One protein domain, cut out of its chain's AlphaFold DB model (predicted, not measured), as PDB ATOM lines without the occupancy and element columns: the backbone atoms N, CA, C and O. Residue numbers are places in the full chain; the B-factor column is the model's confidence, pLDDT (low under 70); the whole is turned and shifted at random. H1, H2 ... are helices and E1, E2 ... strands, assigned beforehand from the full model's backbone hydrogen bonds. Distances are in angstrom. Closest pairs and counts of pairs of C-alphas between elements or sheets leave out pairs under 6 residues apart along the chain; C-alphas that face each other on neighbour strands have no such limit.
ATOM      1  N   PRO A  27      91.723 -19.263  35.028       93.44
ATOM      2  CA  PRO A  27      90.692 -18.255  34.848       93.44
ATOM      3  C   PRO A  27      89.528 -18.809  34.025       93.44
ATOM      4  O   PRO A  27      89.728 -19.540  33.052       93.44
ATOM      5  N   GLU A  28      88.308 -18.436  34.398       94.75
ATOM      6  CA  GLU A  28      87.125 -18.806  33.630       94.75
ATOM      7  C   GLU A  28      87.189 -18.174  32.234       94.75
ATOM      8  O   GLU A  28      87.514 -16.993  32.076       94.75
ATOM      9  N   VAL A  29      86.921 -18.983  31.211       95.12
ATOM     10  CA  VAL A  29      86.796 -18.521  29.828       95.12
ATOM     11  C   VAL A  29      85.328 -18.201  29.571       95.12
ATOM     12  O   VAL A  29      84.481 -19.090  29.579       95.12
ATOM     13  N   ILE A  30      85.028 -16.932  29.330       94.75
ATOM     14  CA  ILE A  30      83.677 -16.422  29.108       94.75
ATOM     15  C   ILE A  30      83.503 -16.165  27.605       94.75
ATOM     16  O   ILE A  30      84.171 -15.276  27.061       94.75
ATOM     17  N   PRO A  31      82.637 -16.926  26.911       92.69
ATOM     18  CA  PRO A  31      82.305 -16.665  25.516       92.69
ATOM     19  C   PRO A  31      81.608 -15.315  25.341       92.69
ATOM     20  O   PRO A  31      80.849 -14.861  26.198       92.69
ATOM     21  N   GLY A  32      81.852 -14.695  24.195       89.00
ATOM     22  CA  GLY A  32      81.194 -13.470  23.773       89.00
ATOM     23  C   GLY A  32      79.688 -13.621  23.535       89.00
ATOM     24  O   GLY A  32      79.198 -14.734  23.323       89.00
ATOM     25  N   PRO A  33      78.933 -12.508  23.499       85.56
ATOM     26  CA  PRO A  33      77.513 -12.531  23.166       85.56
ATOM     27  C   PRO A  33      77.231 -13.244  21.833       85.56
ATOM     28  O   PRO A  33      77.857 -12.961  20.813       85.56
ATOM     29  N   GLY A  34      76.257 -14.157  21.834       85.38
ATOM     30  CA  GLY A  34      75.852 -14.911  20.641       85.38
ATOM     31  C   GLY A  34      76.727 -16.124  20.307       85.38
ATOM     32  O   GLY A  34      76.420 -16.834  19.348       85.38
ATOM     33  N   LEU A  35      77.778 -16.393  21.088       88.38
ATOM     34  CA  LEU A  35      78.515 -17.652  21.029       88.38
ATOM     35  C   LEU A  35      77.912 -18.677  22.002       88.38
ATOM     36  O   LEU A  35      77.390 -18.286  23.048       88.38
ATOM     37  N   PRO A  36      77.986 -19.979  21.678       91.69
ATOM     38  CA  PRO A  36      77.545 -21.024  22.591       91.69
ATOM     39  C   PRO A  36      78.378 -21.007  23.872       91.69
ATOM     40  O   PRO A  36      79.586 -20.739  23.852       91.69
ATOM     41  N   SER A  37      77.729 -21.317  24.989       94.62
ATOM     42  CA  SER A  37      78.409 -21.440  26.277       94.62
ATOM     43  C   SER A  37      79.380 -22.632  26.306       94.62
ATOM     44  O   SER A  37      79.257 -23.586  25.536       94.62
ATOM     45  N   LEU A  38      80.340 -22.624  27.241       94.69
ATOM     46  CA  LEU A  38      81.230 -23.776  27.455       94.69
ATOM     47  C   LEU A  38      80.445 -25.062  27.768       94.69
ATOM     48  O   LEU A  38      80.788 -26.134  27.272       94.69
ATOM     49  N   ALA A  39      79.351 -24.932  28.526       94.81
ATOM     50  CA  ALA A  39      78.459 -26.037  28.856       94.81
ATOM     51  C   ALA A  39      77.764 -26.617  27.612       94.81
ATOM     52  O   ALA A  39      77.678 -27.836  27.479       94.81
ATOM     53  N   GLU A  40      77.329 -25.772  26.670       93.88
ATOM     54  CA  GLU A  40      76.748 -26.220  25.393       93.88
ATOM     55  C   GLU A  40      77.752 -26.976  24.519       93.88
ATOM     56  O   GLU A  40      77.377 -27.907  23.808       93.88
ATOM     57  N   LEU A  41      79.030 -26.601  24.586       93.12
ATOM     58  CA  LEU A  41      80.107 -27.294  23.880       93.12
ATOM     59  C   LEU A  41      80.607 -28.544  24.621       93.12
ATOM     60  O   LEU A  41      81.462 -29.254  24.093       93.12
ATOM     61  N   ASN A  42      80.081 -28.825  25.820       95.94
ATOM     62  CA  ASN A  42      80.564 -29.873  26.721       95.94
ATOM     63  C   ASN A  42      82.071 -29.739  27.017       95.94
ATOM     64  O   ASN A  42      82.814 -30.722  26.997       95.94
ATOM     65  N   LEU A  43      82.526 -28.501  27.239       95.12
ATOM     66  CA  LEU A  43      83.912 -28.153  27.541       95.12
ATOM     67  C   LEU A  43      84.011 -27.465  28.895       95.12
ATOM     68  O   LEU A  43      83.113 -26.736  29.310       95.12
ATOM     69  N   THR A  44      85.145 -27.641  29.559       95.75
ATOM     70  CA  THR A  44      85.512 -26.860  30.741       95.75
ATOM     71  C   THR A  44      86.607 -25.852  30.399       95.75
ATOM     72  O   THR A  44      87.318 -25.995  29.403       95.75
ATOM     73  N   SER A  45      86.786 -24.833  31.245       94.69
ATOM     74  CA  SER A  45      87.911 -23.900  31.077       94.69
ATOM     75  C   SER A  45      89.251 -24.646  31.128       94.69
ATOM     76  O   SER A  45      90.098 -24.420  30.275       94.69
ATOM     77  N   ALA A  46      89.418 -25.613  32.038       94.00
ATOM     78  CA  ALA A  46      90.641 -26.417  32.138       94.00
ATOM     79  C   ALA A  46      90.967 -27.179  30.840       94.00
ATOM     80  O   ALA A  46      92.128 -27.241  30.432       94.00
ATOM     81  N   ASP A  47      89.948 -27.689  30.139       94.88
ATOM     82  CA  ASP A  47      90.141 -28.338  28.836       94.88
ATOM     83  C   ASP A  47      90.698 -27.361  27.797       94.88
ATOM     84  O   ASP A  47      91.504 -27.740  26.952       94.88
ATOM     85  N   LEU A  48      90.290 -26.090  27.845       94.06
ATOM     86  CA  LEU A  48      90.800 -25.064  26.938       94.06
ATOM     87  C   LEU A  48      92.248 -24.686  27.245       94.06
ATOM     88  O   LEU A  48      92.991 -24.385  26.322       94.06
ATOM     89  N   TYR A  49      92.679 -24.732  28.501       91.81
ATOM     90  CA  TYR A  49      94.062 -24.417  28.868       91.81
ATOM     91  C   TYR A  49      95.044 -25.563  28.589       91.81
ATOM     92  O   TYR A  49      96.207 -25.320  28.275       91.81
ATOM     93  N   THR A  50      94.581 -26.810  28.672       92.12
ATOM     94  CA  THR A  50      95.434 -28.008  28.549       92.12
ATOM     95  C   THR A  50      95.508 -28.580  27.135       92.12
ATOM     96  O   THR A  50      96.331 -29.457  26.857       92.12
ATOM     97  N   ARG A  51      94.669 -28.096  26.217       89.62
ATOM     98  CA  ARG A  51      94.643 -28.585  24.837       89.62
ATOM     99  C   ARG A  51      95.960 -28.321  24.105       89.62
ATOM    100  O   ARG A  51      96.513 -27.224  24.199       89.62
ATOM    101  N   PRO A  52      96.449 -29.296  23.319       87.56
ATOM    102  CA  PRO A  52      97.569 -29.052  22.435       87.56
ATOM    103  C   PRO A  52      97.133 -28.088  21.335       87.56
ATOM    104  O   PRO A  52      96.084 -28.262  20.709       87.56
ATOM    105  N   MET A  53      97.976 -27.094  21.076       75.62
ATOM    106  CA  MET A  53      97.802 -26.223  19.924       75.62
ATOM    107  C   MET A  53      97.835 -27.090  18.651       75.62
ATOM    108  O   MET A  53      98.736 -27.929  18.534       75.62
ATOM    109  N   CYS A 113     101.962 -10.453  25.846       51.19
ATOM    110  CA  CYS A 113     101.845  -9.754  24.568       51.19
ATOM    111  C   CYS A 113     101.674  -8.244  24.808       51.19
ATOM    112  O   CYS A 113     100.735  -7.840  25.482       51.19
ATOM    113  N   GLY A 114     102.580  -7.412  24.280       49.66
ATOM    114  CA  GLY A 114     102.509  -5.941  24.358       49.66
ATOM    115  C   GLY A 114     103.887  -5.274  24.513       49.66
ATOM    116  O   GLY A 114     104.876  -5.997  24.685       49.66
ATOM    117  N   PRO A 115     103.984  -3.932  24.405       49.25
ATOM    118  CA  PRO A 115     105.188  -3.149  24.693       49.25
ATOM    119  C   PRO A 115     105.913  -3.609  25.952       49.25
ATOM    120  O   PRO A 115     105.306  -4.105  26.897       49.25
ATOM    121  N   SER A 116     107.245  -3.494  25.944       56.00
ATOM    122  CA  SER A 116     108.098  -3.955  27.047       56.00
ATOM    123  C   SER A 116     107.697  -3.355  28.391       56.00
ATOM    124  O   SER A 116     107.800  -4.044  29.410       56.00
ATOM    125  N   GLU A 117     107.242  -2.101  28.362       58.66
ATOM    126  CA  GLU A 117     106.736  -1.347  29.504       58.66
ATOM    127  C   GLU A 117     105.308  -1.729  29.930       58.66
ATOM    128  O   GLU A 117     105.047  -1.733  31.127       58.66
ATOM    129  N   ASP A 118     104.439  -2.154  29.005       54.22
ATOM    130  CA  ASP A 118     103.029  -2.470  29.269       54.22
ATOM    131  C   ASP A 118     102.627  -3.763  28.537       54.22
ATOM    132  O   ASP A 118     102.044  -3.760  27.449       54.22
ATOM    133  N   ALA A 119     102.972  -4.911  29.111       51.34
ATOM    134  CA  ALA A 119     102.579  -6.185  28.530       51.34
ATOM    135  C   ALA A 119     101.096  -6.453  28.859       51.34
ATOM    136  O   ALA A 119     100.775  -6.872  29.972       51.34
ATOM    137  N   TYR A 120     100.218  -6.155  27.898       61.66
ATOM    138  CA  TYR A 120      98.776  -5.970  28.095       61.66
ATOM    139  C   TYR A 120      97.978  -7.248  28.388       61.66
ATOM    140  O   TYR A 120      96.887  -7.144  28.936       61.66
ATOM    141  N   ALA A 121      98.492  -8.439  28.061       71.19
ATOM    142  CA  ALA A 121      97.737  -9.682  28.243       71.19
ATOM    143  C   ALA A 121      98.624 -10.912  28.494       71.19
ATOM    144  O   ALA A 121      99.754 -11.007  27.991       71.19
ATOM    145  N   ASN A 122      98.094 -11.865  29.263       81.12
ATOM    146  CA  ASN A 122      98.702 -13.166  29.532       81.12
ATOM    147  C   ASN A 122      98.493 -14.087  28.319       81.12
ATOM    148  O   ASN A 122      97.361 -14.352  27.917       81.12
ATOM    149  N   ALA A 123      99.572 -14.598  27.718       83.38
ATOM    150  CA  ALA A 123      99.439 -15.404  26.506       83.38
ATOM    151  C   ALA A 123      98.661 -16.706  26.744       83.38
ATOM    152  O   ALA A 123      97.975 -17.166  25.836       83.38
ATOM    153  N   THR A 124      98.725 -17.278  27.948       86.19
ATOM    154  CA  THR A 124      97.980 -18.497  28.286       86.19
ATOM    155  C   THR A 124      96.469 -18.252  28.236       86.19
ATOM    156  O   THR A 124      95.729 -19.062  27.684       86.19
ATOM    157  N   GLU A 125      96.015 -17.100  28.731       88.06
ATOM    158  CA  GLU A 125      94.605 -16.694  28.687       88.06
ATOM    159  C   GLU A 125      94.121 -16.465  27.244       88.06
ATOM    160  O   GLU A 125      93.032 -16.900  26.866       88.06
ATOM    161  N   ILE A 126      94.960 -15.852  26.399       86.38
ATOM    162  CA  ILE A 126      94.669 -15.683  24.964       86.38
ATOM    163  C   ILE A 126      94.568 -17.044  24.262       86.38
ATOM    164  O   ILE A 126      93.662 -17.258  23.455       86.38
ATOM    165  N   ILE A 127      95.480 -17.974  24.559       88.69
ATOM    166  CA  ILE A 127      95.477 -19.322  23.974       88.69
ATOM    167  C   ILE A 127      94.206 -20.082  24.369       88.69
ATOM    168  O   ILE A 127      93.598 -20.728  23.517       88.69
ATOM    169  N   ALA A 128      93.751 -19.966  25.618       92.25
ATOM    170  CA  ALA A 128      92.500 -20.586  26.048       92.25
ATOM    171  C   ALA A 128      91.299 -20.057  25.244       92.25
ATOM    172  O   ALA A 128      90.483 -20.838  24.744       92.25
ATOM    173  N   CYS A 129      91.240 -18.741  25.021       91.69
ATOM    174  CA  CYS A 129      90.240 -18.146  24.138       91.69
ATOM    175  C   CYS A 129      90.347 -18.641  22.692       91.69
ATOM    176  O   CYS A 129      89.339 -18.886  22.031       91.69
ATOM    177  N   PHE A 130      91.562 -18.848  22.195       88.62
ATOM    178  CA  PHE A 130      91.772 -19.403  20.868       88.62
ATOM    179  C   PHE A 130      91.246 -20.839  20.744       88.62
ATOM    180  O   PHE A 130      90.574 -21.180  19.767       88.62
ATOM    181  N   HIS A 131      91.487 -21.673  21.756       92.25
ATOM    182  CA  HIS A 131      90.948 -23.027  21.801       92.25
ATOM    183  C   HIS A 131      89.419 -23.040  21.864       92.25
ATOM    184  O   HIS A 131      88.811 -23.920  21.257       92.25
ATOM    185  N   LEU A 132      88.775 -22.068  22.516       91.62
ATOM    186  CA  LEU A 132      87.317 -21.937  22.462       91.62
ATOM    187  C   LEU A 132      86.843 -21.734  21.018       91.62
ATOM    188  O   LEU A 132      86.005 -22.494  20.534       91.62
ATOM    189  N   LEU A 133      87.423 -20.756  20.315       88.12
ATOM    190  CA  LEU A 133      87.037 -20.423  18.940       88.12
ATOM    191  C   LEU A 133      87.236 -21.597  17.974       88.12
ATOM    192  O   LEU A 133      86.439 -21.796  17.060       88.12
ATOM    193  N   LEU A 134      88.264 -22.412  18.208       87.00
ATOM    194  CA  LEU A 134      88.540 -23.631  17.450       87.00
ATOM    195  C   LEU A 134      87.491 -24.738  17.624       87.00
ATOM    196  O   LEU A 134      87.330 -25.564  16.728       87.00
ATOM    197  N   ASN A 135      86.795 -24.775  18.762       89.81
ATOM    198  CA  ASN A 135      85.752 -25.768  19.031       89.81
ATOM    199  C   ASN A 135      84.367 -25.338  18.545       89.81
ATOM    200  O   ASN A 135      83.419 -26.120  18.619       89.81
ATOM    201  N   LEU A 136      84.232 -24.113  18.039       89.38
ATOM    202  CA  LEU A 136      82.962 -23.651  17.512       89.38
ATOM    203  C   LEU A 136      82.610 -24.389  16.207       89.38
ATOM    204  O   LEU A 136      83.476 -24.611  15.351       89.38
ATOM    205  N   PRO A 137      81.324 -24.731  16.005       86.00
ATOM    206  CA  PRO A 137      80.845 -25.242  14.730       86.00
ATOM    207  C   PRO A 137      81.235 -24.326  13.565       86.00
ATOM    208  O   PRO A 137      81.201 -23.099  13.667       86.00
ATOM    209  N   ARG A 138      81.551 -24.913  12.402       77.00
ATOM    210  CA  ARG A 138      81.953 -24.131  11.216       77.00
ATOM    211  C   ARG A 138      80.882 -23.144  10.741       77.00
ATOM    212  O   ARG A 138      81.205 -22.145  10.105       77.00
ATOM    213  N   SER A 139      79.621 -23.445  11.036       77.94
ATOM    214  CA  SER A 139      78.449 -22.639  10.704       77.94
ATOM    215  C   SER A 139      78.207 -21.474  11.668       77.94
ATOM    216  O   SER A 139      77.365 -20.627  11.367       77.94
ATOM    217  N   THR A 140      78.925 -21.401  12.795       81.25
ATOM    218  CA  THR A 140      78.763 -20.324  13.773       81.25
ATOM    219  C   THR A 140      79.192 -19.000  13.154       81.25
ATOM    220  O   THR A 140      80.344 -18.825  12.729       81.25
ATOM    221  N   LYS A 141      78.236 -18.070  13.076       78.88
ATOM    222  CA  LYS A 141      78.448 -16.716  12.575       78.88
ATOM    223  C   LYS A 141      78.807 -15.794  13.726       78.88
ATOM    224  O   LYS A 141      78.154 -15.784  14.761       78.88
ATOM    225  N   CYS A 142      79.839 -15.012  13.487       72.50
ATOM    226  CA  CYS A 142      80.444 -14.080  14.408       72.50
ATOM    227  C   CYS A 142      80.064 -12.666  13.951       72.50
ATOM    228  O   CYS A 142      80.446 -12.243  12.856       72.50
ATOM    229  N   GLY A 143      79.232 -11.970  14.728       70.06
ATOM    230  CA  GLY A 143      78.838 -10.592  14.437       70.06
ATOM    231  C   GLY A 143      79.880  -9.614  14.963       70.06
ATOM    232  O   GLY A 143      80.250  -9.678  16.130       70.06
ATOM    233  N   ALA A 144      80.368  -8.707  14.126       68.56
ATOM    234  CA  ALA A 144      81.165  -7.576  14.582       68.56
ATOM    235  C   ALA A 144      80.369  -6.289  14.352       68.56
ATOM    236  O   ALA A 144      79.953  -5.983  13.231       68.56
ATOM    237  N   SER A 145      80.121  -5.575  15.450       63.88
ATOM    238  CA  SER A 145      79.459  -4.273  15.475       63.88
ATOM    239  C   SER A 145      80.477  -3.141  15.329       63.88
ATOM    240  O   SER A 145      81.697  -3.351  15.333       63.88
ATOM    241  N   ARG A 146      79.996  -1.906  15.206       62.47
ATOM    242  CA  ARG A 146      80.869  -0.730  15.286       62.47
ATOM    243  C   ARG A 146      81.488  -0.605  16.680       62.47
ATOM    244  O   ARG A 146      80.906  -1.025  17.670       62.47
ATOM    245  N   VAL A 147      82.656   0.036  16.695       56.56
ATOM    246  CA  VAL A 147      83.647   0.286  17.767       56.56
ATOM    247  C   VAL A 147      83.127   0.557  19.200       56.56
ATOM    248  O   VAL A 147      83.921   0.508  20.130       56.56
ATOM    249  N   LEU A 148      81.837   0.819  19.420       57.34
ATOM    250  CA  LEU A 148      81.291   1.211  20.726       57.34
ATOM    251  C   LEU A 148      80.484   0.120  21.443       57.34
ATOM    252  O   LEU A 148      80.318   0.212  22.657       57.34
ATOM    253  N   ASP A 149      80.028  -0.918  20.740       56.25
ATOM    254  CA  ASP A 149      79.297  -2.022  21.366       56.25
ATOM    255  C   ASP A 149      80.261  -3.188  21.548       56.25
ATOM    256  O   ASP A 149      80.791  -3.700  20.567       56.25
ATOM    257  N   GLY A 150      80.531  -3.571  22.798       59.56
ATOM    258  CA  GLY A 150      81.531  -4.569  23.181       59.56
ATOM    259  C   GLY A 150      81.486  -5.857  22.356       59.56
ATOM    260  O   GLY A 150      80.824  -6.824  22.725       59.56
ATOM    261  N   ASN A 151      82.266  -5.894  21.273       71.25
ATOM    262  CA  ASN A 151      82.441  -7.045  20.390       71.25
ATOM    263  C   ASN A 151      83.443  -8.041  20.979       71.25
ATOM    264  O   ASN A 151      84.357  -8.500  20.292       71.25
ATOM    265  N   SER A 152      83.307  -8.315  22.269       84.25
ATOM    266  CA  SER A 152      84.107  -9.313  22.956       84.25
ATOM    267  C   SER A 152      83.686 -10.684  22.454       84.25
ATOM    268  O   SER A 152      82.530 -11.064  22.606       84.25
ATOM    269  N   TYR A 153      84.598 -11.411  21.823       86.19
ATOM    270  CA  TYR A 153      84.398 -12.789  21.380       86.19
ATOM    271  C   TYR A 153      84.741 -13.783  22.469       86.19
ATOM    272  O   TYR A 153      84.139 -14.848  22.569       86.19
ATOM    273  N   CYS A 154      85.751 -13.463  23.260       90.19
ATOM    274  CA  CYS A 154      86.153 -14.296  24.365       90.19
ATOM    275  C   CYS A 154      86.913 -13.465  25.379       90.19
ATOM    276  O   CYS A 154      87.781 -12.672  25.011       90.19
ATOM    277  N   LYS A 155      86.623 -13.706  26.651       92.44
ATOM    278  CA  LYS A 155      87.343 -13.127  27.773       92.44
ATOM    279  C   LYS A 155      87.876 -14.239  28.659       92.44
ATOM    280  O   LYS A 155      87.149 -15.173  28.977       92.44
ATOM    281  N   SER A 156      89.132 -14.146  29.072       93.25
ATOM    282  CA  SER A 156      89.697 -15.047  30.071       93.25
ATOM    283  C   SER A 156      90.679 -14.293  30.949       93.25
ATOM    284  O   SER A 156      91.648 -13.729  30.450       93.25
ATOM    285  N   GLY A 157      90.403 -14.242  32.252       89.62
ATOM    286  CA  GLY A 157      91.214 -13.484  33.206       89.62
ATOM    287  C   GLY A 157      91.374 -12.014  32.801       89.62
ATOM    288  O   GLY A 157      90.395 -11.268  32.730       89.62
ATOM    289  N   SER A 158      92.617 -11.608  32.545       83.44
ATOM    290  CA  SER A 158      92.991 -10.257  32.099       83.44
ATOM    291  C   SER A 158      92.939 -10.050  30.582       83.44
ATOM    292  O   SER A 158      93.131  -8.931  30.112       83.44
ATOM    293  N   SER A 159      92.693 -11.111  29.818       84.44
ATOM    294  CA  SER A 159      92.790 -11.104  28.362       84.44
ATOM    295  C   SER A 159      91.417 -11.118  27.706       84.44
ATOM    296  O   SER A 159      90.493 -11.801  28.150       84.44
ATOM    297  N   GLU A 160      91.288 -10.378  26.612       85.81
ATOM    298  CA  GLU A 160      90.045 -10.249  25.863       85.81
ATOM    299  C   GLU A 160      90.341 -10.237  24.361       85.81
ATOM    300  O   GLU A 160      91.231  -9.524  23.900       85.81
ATOM    301  N   ILE A 161      89.615 -11.055  23.600       83.81
ATOM    302  CA  ILE A 161      89.648 -11.058  22.139       83.81
ATOM    303  C   ILE A 161      88.405 -10.327  21.662       83.81
ATOM    304  O   ILE A 161      87.292 -10.796  21.894       83.81
ATOM    305  N   ALA A 162      88.596  -9.215  20.961       82.06
ATOM    306  CA  ALA A 162      87.519  -8.455  20.350       82.06
ATOM    307  C   ALA A 162      87.785  -8.224  18.858       82.06
ATOM    308  O   ALA A 162      88.930  -8.191  18.409       82.06
ATOM    309  N   VAL A 163      86.716  -8.087  18.074       72.06
ATOM    310  CA  VAL A 163      86.799  -7.747  16.642       72.06
ATOM    311  C   VAL A 163      86.104  -6.419  16.429       72.06
ATOM    312  O   VAL A 163      84.987  -6.220  16.902       72.06
ATOM    313  N   PHE A 164      86.721  -5.518  15.674       67.38
ATOM    314  CA  PHE A 164      86.175  -4.185  15.468       67.38
ATOM    315  C   PHE A 164      85.884  -3.918  14.004       67.38
ATOM    316  O   PHE A 164      86.640  -4.285  13.103       67.38
ATOM    317  N   SER A 165      84.769  -3.226  13.784       66.00
ATOM    318  CA  SER A 165      84.379  -2.749  12.472       66.00
ATOM    319  C   SER A 165      84.464  -1.246  12.326       66.00
ATOM    320  O   SER A 165      83.835  -0.509  13.085       66.00
ATOM    321  N   GLN A 166      85.183  -0.804  11.290       68.38
ATOM    322  CA  GLN A 166      85.169   0.590  10.847       68.38
ATOM    323  C   GLN A 166      84.048   0.882   9.837       68.38
ATOM    324  O   GLN A 166      83.523   1.995   9.829       68.38
ATOM    325  N   SER A 167      83.631  -0.092   9.015       69.06
ATOM    326  CA  SER A 167      82.715   0.166   7.888       69.06
ATOM    327  C   SER A 167      81.234  -0.144   8.176       69.06
ATOM    328  O   SER A 167      80.371   0.250   7.391       69.06
ATOM    329  N   GLY A 168      80.894  -0.780   9.305       67.69
ATOM    330  CA  GLY A 168      79.511  -1.110   9.687       67.69
ATOM    331  C   GLY A 168      79.320  -2.541  10.196       67.69
ATOM    332  O   GLY A 168      80.269  -3.308  10.284       67.69
ATOM    333  N   ASN A 169      78.093  -2.919  10.552       72.81
ATOM    334  CA  ASN A 169      77.845  -4.256  11.095       72.81
ATOM    335  C   ASN A 169      78.078  -5.316  10.017       72.81
ATOM    336  O   ASN A 169      77.456  -5.273   8.956       72.81
ATOM    337  N   TRP A 170      78.936  -6.287  10.305       69.19
ATOM    338  CA  TRP A 170      79.192  -7.412   9.415       69.19
ATOM    339  C   TRP A 170      79.199  -8.726  10.184       69.19
ATOM    340  O   TRP A 170      79.466  -8.776  11.384       69.19
ATOM    341  N   THR A 171      78.909  -9.813   9.477       67.88
ATOM    342  CA  THR A 171      79.023 -11.167  10.020       67.88
ATOM    343  C   THR A 171      80.137 -11.890   9.293       67.88
ATOM    344  O   THR A 171      80.048 -12.092   8.083       67.88
ATOM    345  N   VAL A 172      81.156 -12.304  10.030       68.62
ATOM    346  CA  VAL A 172      82.219 -13.179   9.531       68.62
ATOM    347  C   VAL A 172      81.989 -14.588  10.060       68.62
ATOM    348  O   VAL A 172      81.351 -14.781  11.096       68.62
ATOM    349  N   SER A 173      82.452 -15.610   9.345       66.69
ATOM    350  CA  SER A 173      82.470 -16.950   9.932       66.69
ATOM    351  C   SER A 173      83.604 -17.044  10.952       66.69
ATOM    352  O   SER A 173      84.659 -16.425  10.790       66.69
ATOM    353  N   THR A 174      83.418 -17.858  11.992       65.50
ATOM    354  CA  THR A 174      84.461 -18.104  13.006       65.50
ATOM    355  C   THR A 174      85.781 -18.565  12.364       65.50
ATOM    356  O   THR A 174      86.867 -18.178  12.786       65.50
ATOM    357  N   TRP A 175      85.695 -19.329  11.270       61.41
ATOM    358  CA  TRP A 175      86.856 -19.808  10.517       61.41
ATOM    359  C   TRP A 175      87.603 -18.718   9.763       61.41
ATOM    360  O   TRP A 175      88.821 -18.810   9.621       61.41
ATOM    361  N   GLN A 176      86.907 -17.686   9.284       65.19
ATOM    362  CA  GLN A 176      87.569 -16.530   8.692       65.19
ATOM    363  C   GLN A 176      88.380 -15.799   9.760       65.19
ATOM    364  O   GLN A 176      89.570 -15.581   9.556       65.19
ATOM    365  N   VAL A 177      87.786 -15.530  10.929       65.00
ATOM    366  CA  VAL A 177      88.493 -14.923  12.074       65.00
ATOM    367  C   VAL A 177      89.712 -15.760  12.465       65.00
ATOM    368  O   VAL A 177      90.809 -15.221  12.572       65.00
ATOM    369  N   PHE A 178      89.547 -17.080  12.588       62.44
ATOM    370  CA  PHE A 178      90.637 -18.013  12.874       62.44
ATOM    371  C   PHE A 178      91.752 -17.945  11.828       62.44
ATOM    372  O   PHE A 178      92.920 -17.822  12.184       62.44
ATOM    373  N   SER A 179      91.404 -18.003  10.541       58.97
ATOM    374  CA  SER A 179      92.383 -17.995   9.450       58.97
ATOM    375  C   SER A 179      93.190 -16.698   9.463       58.97
ATOM    376  O   SER A 179      94.410 -16.732   9.330       58.97
ATOM    377  N   TYR A 180      92.535 -15.559   9.701       60.31
ATOM    378  CA  TYR A 180      93.211 -14.265   9.785       60.31
ATOM    379  C   TYR A 180      94.070 -14.113  11.041       60.31
ATOM    380  O   TYR A 180      95.175 -13.578  10.941       60.31
ATOM    381  N   LEU A 181      93.597 -14.603  12.191       61.97
ATOM    382  CA  LEU A 181      94.346 -14.564  13.445       61.97
ATOM    383  C   LEU A 181      95.579 -15.471  13.368       61.97
ATOM    384  O   LEU A 181      96.671 -15.060  13.733       61.97
ATOM    385  N   TRP A 182      95.428 -16.683  12.830       54.97
ATOM    386  CA  TRP A 182      96.498 -17.672  12.762       54.97
ATOM    387  C   TRP A 182      97.574 -17.344  11.722       54.97
ATOM    388  O   TRP A 182      98.762 -17.518  11.989       54.97
ATOM    389  N   LEU A 183      97.182 -16.851  10.541       49.75
ATOM    390  CA  LEU A 183      98.126 -16.528   9.463       49.75
ATOM    391  C   LEU A 183      98.987 -15.294   9.762       49.75
ATOM    392  O   LEU A 183     100.068 -15.164   9.192       49.75
ATOM    393  N   ASN A 184      98.536 -14.410  10.658       46.62
ATOM    394  CA  ASN A 184      99.268 -13.200  11.030       46.62
ATOM    395  C   ASN A 184     100.016 -13.308  12.363       46.62
ATOM    396  O   ASN A 184     100.661 -12.339  12.747       46.62
ATOM    397  N   ILE A 185      99.996 -14.461  13.046       48.28
ATOM    398  CA  ILE A 185     100.899 -14.706  14.177       48.28
ATOM    399  C   ILE A 185     102.319 -14.902  13.614       48.28
ATOM    400  O   ILE A 185     102.588 -15.931  12.982       48.28
ATOM    401  N   PRO A 186     103.265 -13.958  13.808       41.69
ATOM    402  CA  PRO A 186     104.629 -14.146  13.342       41.69
ATOM    403  C   PRO A 186     105.245 -15.359  14.045       41.69
ATOM    404  O   PRO A 186     105.431 -15.374  15.261       41.69
ATOM    405  N   ARG A 187     105.645 -16.371  13.262       44.19
ATOM    406  CA  ARG A 187     106.385 -17.566  13.722       44.19
ATOM    407  C   ARG A 187     107.815 -17.266  14.218       44.19
ATOM    408  O   ARG A 187     108.639 -18.172  14.320       44.19
ATOM    409  N   HIS A 188     108.136 -16.017  14.543       35.12
ATOM    410  CA  HIS A 188     109.444 -15.610  15.045       35.12
ATOM    411  C   HIS A 188     109.301 -14.929  16.403       35.12
ATOM    412  O   HIS A 188     108.599 -13.935  16.537       35.12
ATOM    413  N   GLY A 189     109.985 -15.484  17.407       33.91
ATOM    414  CA  GLY A 189     109.897 -15.108  18.817       33.91
ATOM    415  C   GLY A 189     110.387 -13.700  19.159       33.91
ATOM    416  O   GLY A 189     111.374 -13.555  19.875       33.91
ATOM    417  N   ARG A 190     109.678 -12.663  18.709       32.62
ATOM    418  CA  ARG A 190     109.772 -11.299  19.233       32.62
ATOM    419  C   ARG A 190     108.404 -10.618  19.196       32.62
ATOM    420  O   ARG A 190     107.975 -10.178  18.144       32.62
ATOM    421  N   GLY A 191     107.804 -10.517  20.384       33.47
ATOM    422  CA  GLY A 191     107.053  -9.358  20.869       33.47
ATOM    423  C   GLY A 191     105.756  -8.956  20.162       33.47
ATOM    424  O   GLY A 191     105.779  -8.461  19.047       33.47
ATOM    425  N   GLN A 192     104.698  -8.931  20.977       31.77
ATOM    426  CA  GLN A 192     103.519  -8.053  20.894       31.77
ATOM    427  C   GLN A 192     102.462  -8.416  19.848       31.77
ATOM    428  O   GLN A 192     102.629  -8.191  18.657       31.77
ATOM    429  N   MET A 193     101.317  -8.894  20.335       36.06
ATOM    430  CA  MET A 193     100.070  -8.902  19.579       36.06
ATOM    431  C   MET A 193      98.934  -8.464  20.498       36.06
ATOM    432  O   MET A 193      98.516  -9.212  21.376       36.06
ATOM    433  N   VAL A 194      98.456  -7.243  20.283       37.47
ATOM    434  CA  VAL A 194      97.030  -6.944  20.417       37.47
ATOM    435  C   VAL A 194      96.479  -7.196  19.021       37.47
ATOM    436  O   VAL A 194      96.875  -6.521  18.070       37.47
ATOM    437  N   ALA A 195      95.678  -8.243  18.864       40.50
ATOM    438  CA  ALA A 195      95.075  -8.559  17.579       40.50
ATOM    439  C   ALA A 195      93.732  -7.836  17.473       40.50
ATOM    440  O   ALA A 195      92.679  -8.446  17.626       40.50
ATOM    441  N   ASP A 196      93.780  -6.533  17.206       38.28
ATOM    442  CA  ASP A 196      92.600  -5.813  16.735       38.28
ATOM    443  C   ASP A 196      92.341  -6.245  15.290       38.28
ATOM    444  O   ASP A 196      93.016  -5.811  14.350       38.28
ATOM    445  N   LEU A 197      91.379  -7.148  15.094       39.69
ATOM    446  CA  LEU A 197      90.926  -7.494  13.752       39.69
ATOM    447  C   LEU A 197      90.023  -6.361  13.249       39.69
ATOM    448  O   LEU A 197      88.845  -6.291  13.593       39.69
ATOM    449  N   ILE A 198      90.596  -5.476  12.434       37.88
ATOM    450  CA  ILE A 198      89.877  -4.433  11.699       37.88
ATOM    451  C   ILE A 198      89.600  -4.961  10.288       37.88
ATOM    452  O   ILE A 198      90.496  -5.003   9.444       37.88
ATOM    453  N   VAL A 199      88.362  -5.375  10.016       35.97
ATOM    454  CA  VAL A 199      87.969  -5.938   8.707       35.97
ATOM    455  C   VAL A 199      87.420  -4.852   7.777       35.97
ATOM    456  O   VAL A 199      86.250  -4.869   7.436       35.97
ATOM    457  N   ASP A 200      88.215  -3.867   7.360       30.00
ATOM    458  CA  ASP A 200      87.715  -2.916   6.350       30.00
ATOM    459  C   ASP A 200      87.580  -3.582   4.962       30.00
ATOM    460  O   ASP A 200      88.309  -4.518   4.630       30.00
ATOM    461  N   SER A 201      86.680  -3.058   4.126       35.22
ATOM    462  CA  SER A 201      86.541  -3.386   2.694       35.22
ATOM    463  C   SER A 201      87.853  -3.227   1.898       35.22
ATOM    464  O   SER A 201      87.995  -3.798   0.817       35.22
TER     465      SER A 201
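What this domain is: This is residues 27 to 53 and 113 to 201 of the 211 residues of an uncharacterized protein of Thermothielavioides terrestris (strain ATCC 38088 / NRRL 8126) (UniProt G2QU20). A small three-stranded sheet, E1 E3 E4, has the helix H2 packed slantwise over one face, with the short helix H1 packed crosswise on H2. A separate two-stranded ribbon, E2 and E5, lies near the last residues of E4; H3 leads away from the ribbon, and the final long stretch folds back so that residues 197 to 198 run beside E4. The printed part has 116 residues, with three named helices and five named strands in the order E1 H1 H2 E2 E3 E4 E5 H3; both sheets are antiparallel. The class is mixed, helices and strands, with under half of the residues in named elements. The whole is compact, with a radius of gyration of the C-alphas of 13.9 A and spans of 35 by 34 by 24 A.

Where its parts are: E1 is residues 29 to 31, with C-alpha 29 at (86.796, -18.521, 29.828). H1 is residues 45 to 50. After the cut, H2 is residues 123 to 134, 16.4 A long, with C-alpha 123 at (99.439, -15.404, 26.506). E2 is residues 141 to 144, E3 residues 152 to 156 and E4 residues 159 to 164, 16.1 A long. E5 is residues 170 to 173. H3 is residues 174 to 183, 14.2 A long, ending with C-alpha 183 at (98.126, -16.528, 9.463).

How they stand to each other: The larger sheet runs E1 E3 E4. E1 and E3 are antiparallel, with N 30 and O 155 2.8 A apart, within hydrogen-bond range. E3 and E4 form an antiparallel hairpin, with N 161 and O 154 at 2.8 A. H2 is on this sheet at a height of 7.9 A, making two layers, a helix on one face of a sheet. It lies over E3 and only just over E4, on which 3 of its 12 C-alphas fall; it runs slantwise, at 43 degrees to E3 on the local plane. H1 only grazes the sheet, with residues 45 to 49. H1 touches H2, about perpendicular at 74 degrees; their closest C-alphas, of Leu 48 and Ala 128, are 4.9 A apart. E2 and E5 are antiparallel, with N 142 and O 172 at 2.8 A. H3 only just touches H2, with 3 pairs of C-alphas within 8 A, made by residues 133 to 134 of H2 alone; the closest are those of Leu 133 and Thr 174, 6.9 A. In H1, H2 and H3 every O i to N i+4 pair is within hydrogen-bond range.

The domain as a whole: The C-alphas farthest apart, of Glu 117 and Ser 139, are 40.1 A apart. Residues 54 to 112 are not printed; C-alphas 53 and 113 are 17.6 A apart across this cut. The link from E1 to H1 is long. Mean pLDDT of the printed part is 71.9, with 52 residues under 70, among them residues 170 to 201.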